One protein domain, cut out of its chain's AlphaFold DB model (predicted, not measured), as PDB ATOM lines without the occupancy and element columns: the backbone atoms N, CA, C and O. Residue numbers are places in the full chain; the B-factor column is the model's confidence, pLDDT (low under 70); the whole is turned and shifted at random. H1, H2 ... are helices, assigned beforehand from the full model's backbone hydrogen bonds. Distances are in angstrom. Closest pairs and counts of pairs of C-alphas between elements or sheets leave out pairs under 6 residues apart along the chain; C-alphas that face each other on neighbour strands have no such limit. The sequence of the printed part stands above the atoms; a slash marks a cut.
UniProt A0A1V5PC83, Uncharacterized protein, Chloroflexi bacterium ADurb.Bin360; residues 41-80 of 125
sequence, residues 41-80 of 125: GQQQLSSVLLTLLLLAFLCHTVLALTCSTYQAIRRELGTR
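This is residues 41 to 80 of the 125 residues of an uncharacterized protein of Chloroflexi bacterium ADurb.Bin360 (UniProt A0A1V5PC83). What is the shape? One long helix, H1, and a short one, H2, meet near their ends as an L, the corner made by a tight link. What sticks out? Residues 41 to 59 stand free at one end and residues 75 to 80 at the other. What is the make-up? The printed part has 40 residues with two named helices, H1 then H2, and no named strand, and is all helix. It is extended, with a radius of gyration of the C-alphas of 14.3 A, and flat, spanning 43 by 22 by 9 A.

How does H1, residues 45 to 66, stand to H2, residues 68 to 76? Their lines are about perpendicular, at 79 degrees. Do they touch? They only just touch, and only at the corner by their link, with 3 pairs of C-alphas within 8 A; H1 does so with residues 63 to 64 alone. The closest C-alphas, those of Ala 64 and Gln 71, are 5.9 A apart. Are the backbones well formed? In H1 and H2 every O i to N i+4 pair is within hydrogen-bond range.

Where is H1? It runs 30.7 A from C-alpha 45 at (38.823, 69.520, 25.499) to C-alpha 66. Where is H2? It runs 12.3 A and ends with C-alpha 76 at (40.407, 102.982, 13.810).

How large is it? The two C-alphas farthest apart, those of Gly 41 and Glu 76, are 43.5 A apart. Is it cut? The printed part has no cut. Where is confidence low? The pLDDT is under 70 in residues 41 to 47, 70 to 71, 74 to 75 and 77 to 80.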
ATOM      1  N   GLY A  41      41.111  60.805  25.381       57.69
ATOM      2  CA  GLY A  41      40.941  61.453  26.695       57.69
ATOM      3  C   GLY A  41      39.699  62.361  26.773       57.69
ATOM      4  O   GLY A  41      39.804  63.576  26.904       57.69
ATOM      5  N   GLN A  42      38.514  61.757  26.683       56.59
ATOM      6  CA  GLN A  42      37.184  62.346  26.418       56.59
ATOM      7  C   GLN A  42      36.561  63.308  27.463       56.59
ATOM      8  O   GLN A  42      35.342  63.428  27.517       56.59
ATOM      9  N   GLN A  43      37.314  63.986  28.333       55.38
ATOM     10  CA  GLN A  43      36.673  64.659  29.486       55.38
ATOM     11  C   GLN A  43      36.723  66.192  29.486       55.38
ATOM     12  O   GLN A  43      35.875  66.801  30.132       55.38
ATOM     13  N   GLN A  44      37.650  66.856  28.784       57.59
ATOM     14  CA  GLN A  44      37.883  68.292  29.043       57.59
ATOM     15  C   GLN A  44      38.157  69.180  27.823       57.59
ATOM     16  O   GLN A  44      38.121  70.394  27.978       57.59
ATOM     17  N   LEU A  45      38.376  68.661  26.609       61.12
ATOM     18  CA  LEU A  45      38.823  69.520  25.499       61.12
ATOM     19  C   LEU A  45      37.752  70.518  25.021       61.12
ATOM     20  O   LEU A  45      38.050  71.696  24.840       61.12
ATOM     21  N   SER A  46      36.495  70.090  24.883       64.75
ATOM     22  CA  SER A  46      35.374  70.980  24.535       64.75
ATOM     23  C   SER A  46      35.102  72.016  25.635       64.75
ATOM     24  O   SER A  46      34.848  73.182  25.339       64.75
ATOM     25  N   SER A  47      35.233  71.616  26.902       64.75
ATOM     26  CA  SER A  47      35.136  72.509  28.063       64.75
ATOM     27  C   SER A  47      36.270  73.538  28.092       64.75
ATOM     28  O   SER A  47      36.029  74.721  28.325       64.75
ATOM     29  N   VAL A  48      37.500  73.132  27.770       70.62
ATOM     30  CA  VAL A  48      38.658  74.032  27.658       70.62
ATOM     31  C   VAL A  48      38.470  75.005  26.499       70.62
ATOM     32  O   VAL A  48      38.654  76.200  26.691       70.62
ATOM     33  N   LEU A  49      38.034  74.545  25.324       73.81
ATOM     34  CA  LEU A  49      37.750  75.424  24.186       73.81
ATOM     35  C   LEU A  49      36.633  76.426  24.503       73.81
ATOM     36  O   LEU A  49      36.777  77.611  24.205       73.81
ATOM     37  N   LEU A  50      35.561  75.986  25.167       77.69
ATOM     38  CA  LEU A  50      34.494  76.867  25.644       77.69
ATOM     39  C   LEU A  50      35.023  77.888  26.661       77.69
ATOM     40  O   LEU A  50      34.718  79.073  26.560       77.69
ATOM     41  N   THR A  51      35.854  77.449  27.606       76.75
ATOM     42  CA  THR A  51      36.460  78.318  28.625       76.75
ATOM     43  C   THR A  51      37.406  79.335  27.991       76.75
ATOM     44  O   THR A  51      37.384  80.499  28.375       76.75
ATOM     45  N   LEU A  52      38.184  78.948  26.977       78.00
ATOM     46  CA  LEU A  52      39.050  79.852  26.218       78.00
ATOM     47  C   LEU A  52      38.242  80.861  25.391       78.00
ATOM     48  O   LEU A  52      38.625  82.027  25.320       78.00
ATOM     49  N   LEU A  53      37.104  80.454  24.822       82.06
ATOM     50  CA  LEU A  53      36.161  81.359  24.158       82.06
ATOM     51  C   LEU A  53      35.582  82.382  25.145       82.06
ATOM     52  O   LEU A  53      35.636  83.583  24.879       82.06
ATOM     53  N   LEU A  54      35.095  81.935  26.304       82.69
ATOM     54  CA  LEU A  54      34.581  82.816  27.359       82.69
ATOM     55  C   LEU A  54      35.670  83.755  27.898       82.69
ATOM     56  O   LEU A  54      35.425  84.950  28.065       82.69
ATOM     57  N   LEU A  55      36.884  83.244  28.104       81.81
ATOM     58  CA  LEU A  55      38.035  84.029  28.541       81.81
ATOM     59  C   LEU A  55      38.426  85.080  27.498       81.81
ATOM     60  O   LEU A  55      38.705  86.219  27.860       81.81
ATOM     61  N   ALA A  56      38.390  84.750  26.207       80.38
ATOM     62  CA  ALA A  56      38.652  85.711  25.141       80.38
ATOM     63  C   ALA A  56      37.626  86.858  25.141       80.38
ATOM     64  O   ALA A  56      38.015  88.023  25.024       80.38
ATOM     65  N   PHE A  57      36.336  86.560  25.332       80.25
ATOM     66  CA  PHE A  57      35.298  87.590  25.478       80.25
ATOM     67  C   PHE A  57      35.499  88.446  26.731       80.25
ATOM     68  O   PHE A  57      35.348  89.670  26.675       80.25
ATOM     69  N   LEU A  58      35.884  87.828  27.848       81.94
ATOM     70  CA  LEU A  58      36.161  88.539  29.092       81.94
ATOM     71  C   LEU A  58      37.358  89.481  28.934       81.94
ATOM     72  O   LEU A  58      37.238  90.670  29.218       81.94
ATOM     73  N   CYS A  59      38.476  88.990  28.398       80.25
ATOM     74  CA  CYS A  59      39.652  89.801  28.097       80.25
ATOM     75  C   CYS A  59      39.308  90.949  27.144       80.25
ATOM     76  O   CYS A  59      39.734  92.080  27.369       80.25
ATOM     77  N   HIS A  60      38.493  90.693  26.115       77.88
ATOM     78  CA  HIS A  60      38.051  91.736  25.193       77.88
ATOM     79  C   HIS A  60      37.244  92.834  25.905       77.88
ATOM     80  O   HIS A  60      37.461  94.016  25.638       77.88
ATOM     81  N   THR A  61      36.372  92.449  26.839       81.06
ATOM     82  CA  THR A  61      35.549  93.366  27.641       81.06
ATOM     83  C   THR A  61      36.403  94.171  28.620       81.06
ATOM     84  O   THR A  61      36.274  95.390  28.688       81.06
ATOM     85  N   VAL A  62      37.333  93.522  29.326       82.88
ATOM     86  CA  VAL A  62      38.253  94.191  30.257       82.88
ATOM     87  C   VAL A  62      39.133  95.193  29.512       82.88
ATOM     88  O   VAL A  62      39.193  96.348  29.915       82.88
ATOM     89  N   LEU A  63      39.745  94.800  28.389       79.81
ATOM     90  CA  LEU A  63      40.552  95.696  27.551       79.81
ATOM     91  C   LEU A  63      39.736  96.871  27.001       79.81
ATOM     92  O   LEU A  63      40.253  97.981  26.895       79.81
ATOM     93  N   ALA A  64      38.461  96.646  26.673       73.88
ATOM     94  CA  ALA A  64      37.563  97.710  26.242       73.88
ATOM     95  C   ALA A  64      37.249  98.705  27.366       73.88
ATOM     96  O   ALA A  64      37.077  99.881  27.071       73.88
ATOM     97  N   LEU A  65      37.197  98.283  28.632       75.31
ATOM     98  CA  LEU A  65      36.898  99.169  29.763       75.31
ATOM     99  C   LEU A  65      38.138  99.882  30.317       75.31
ATOM    100  O   LEU A  65      38.043 101.037  30.719       75.31
ATOM    101  N   THR A  66      39.293  99.215  30.342       78.12
ATOM    102  CA  THR A  66      40.492  99.719  31.028       78.12
ATOM    103  C   THR A  66      41.443 100.493  30.124       78.12
ATOM    104  O   THR A  66      42.200 101.326  30.618       78.12
ATOM    105  N   CYS A  67      41.430 100.246  28.810       73.88
ATOM    106  CA  CYS A  67      42.453 100.768  27.910       73.88
ATOM    107  C   CYS A  67      41.863 101.695  26.838       73.88
ATOM    108  O   CYS A  67      41.290 101.254  25.839       73.88
ATOM    109  N   SER A  68      42.062 103.004  27.012       72.81
ATOM    110  CA  SER A  68      41.685 104.031  26.030       72.81
ATOM    111  C   SER A  68      42.436 103.866  24.703       72.81
ATOM    112  O   SER A  68      41.849 104.052  23.639       72.81
ATOM    113  N   THR A  69      43.696 103.420  24.743       70.81
ATOM    114  CA  THR A  69      44.495 103.087  23.553       70.81
ATOM    115  C   THR A  69      43.900 101.904  22.790       70.81
ATOM    116  O   THR A  69      43.818 101.934  21.565       70.81
ATOM    117  N   TYR A  70      43.402 100.884  23.499       69.62
ATOM    118  CA  TYR A  70      42.708  99.755  22.879       69.62
ATOM    119  C   TYR A  70      41.387 100.192  22.233       69.62
ATOM    120  O   TYR A  70      41.084  99.778  21.115       69.62
ATOM    121  N   GLN A  71      40.624 101.075  22.886       69.31
ATOM    122  CA  GLN A  71      39.419 101.662  22.294       69.31
ATOM    123  C   GLN A  71      39.738 102.485  21.039       69.31
ATOM    124  O   GLN A  71      39.026 102.359  20.047       69.31
ATOM    125  N   ALA A  72      40.802 103.293  21.059       73.88
ATOM    126  CA  ALA A  72      41.233 104.093  19.912       73.88
ATOM    127  C   ALA A  72      41.636 103.205  18.724       73.88
ATOM    128  O   ALA A  72      41.120 103.377  17.624       73.88
ATOM    129  N   ILE A  73      42.450 102.175  18.972       73.62
ATOM    130  CA  ILE A  73      42.844 101.182  17.965       73.62
ATOM    131  C   ILE A  73      41.615 100.453  17.397       73.62
ATOM    132  O   ILE A  73      41.524 100.230  16.194       73.62
ATOM    133  N   ARG A  74      40.631 100.098  18.234       68.00
ATOM    134  CA  ARG A  74      39.394  99.439  17.782       68.00
ATOM    135  C   ARG A  74      38.438 100.363  17.030       68.00
ATOM    136  O   ARG A  74      37.699  99.858  16.189       68.00
ATOM    137  N   ARG A  75      38.442 101.667  17.317       68.38
ATOM    138  CA  ARG A  75      37.716 102.674  16.528       68.38
ATOM    139  C   ARG A  75      38.339 102.825  15.142       68.38
ATOM    140  O   ARG A  75      37.598 102.837  14.168       68.38
ATOM    141  N   GLU A  76      39.668 102.836  15.068       71.19
ATOM    142  CA  GLU A  76      40.407 102.982  13.810       71.19
ATOM    143  C   GLU A  76      40.344 101.724  12.928       71.19
ATOM    144  O   GLU A  76      40.158 101.809  11.719       71.19
ATOM    145  N   LEU A  77      40.423 100.528  13.524       65.94
ATOM    146  CA  LEU A  77      40.407  99.256  12.785       65.94
ATOM    147  C   LEU A  77      39.061  98.914  12.124       65.94
ATOM    148  O   LEU A  77      39.025  98.015  11.283       65.94
ATOM    149  N   GLY A  78      37.962  99.583  12.492       61.62
ATOM    150  CA  GLY A  78      36.637  99.328  11.926       61.62
ATOM    151  C   GLY A  78      36.169  97.862  12.017       61.62
ATOM    152  O   GLY A  78      36.792  96.990  12.627       61.62
ATOM    153  N   THR A  79      35.011  97.558  11.422       55.84
ATOM    154  CA  THR A  79      34.528  96.167  11.341       55.84
ATOM    155  C   THR A  79      35.450  95.407  10.389       55.84
ATOM    156  O   THR A  79      35.526  95.793   9.226       55.84
ATOM    157  N   ARG A  80      36.132  94.349  10.859       53.62
ATOM    158  CA  ARG A  80      37.062  93.502  10.079       53.62
ATOM    159  C   ARG A  80      36.402  92.917   8.817       53.62
ATOM    160  O   ARG A  80      35.996  91.761   8.808       53.62
TER     161      ARG A  80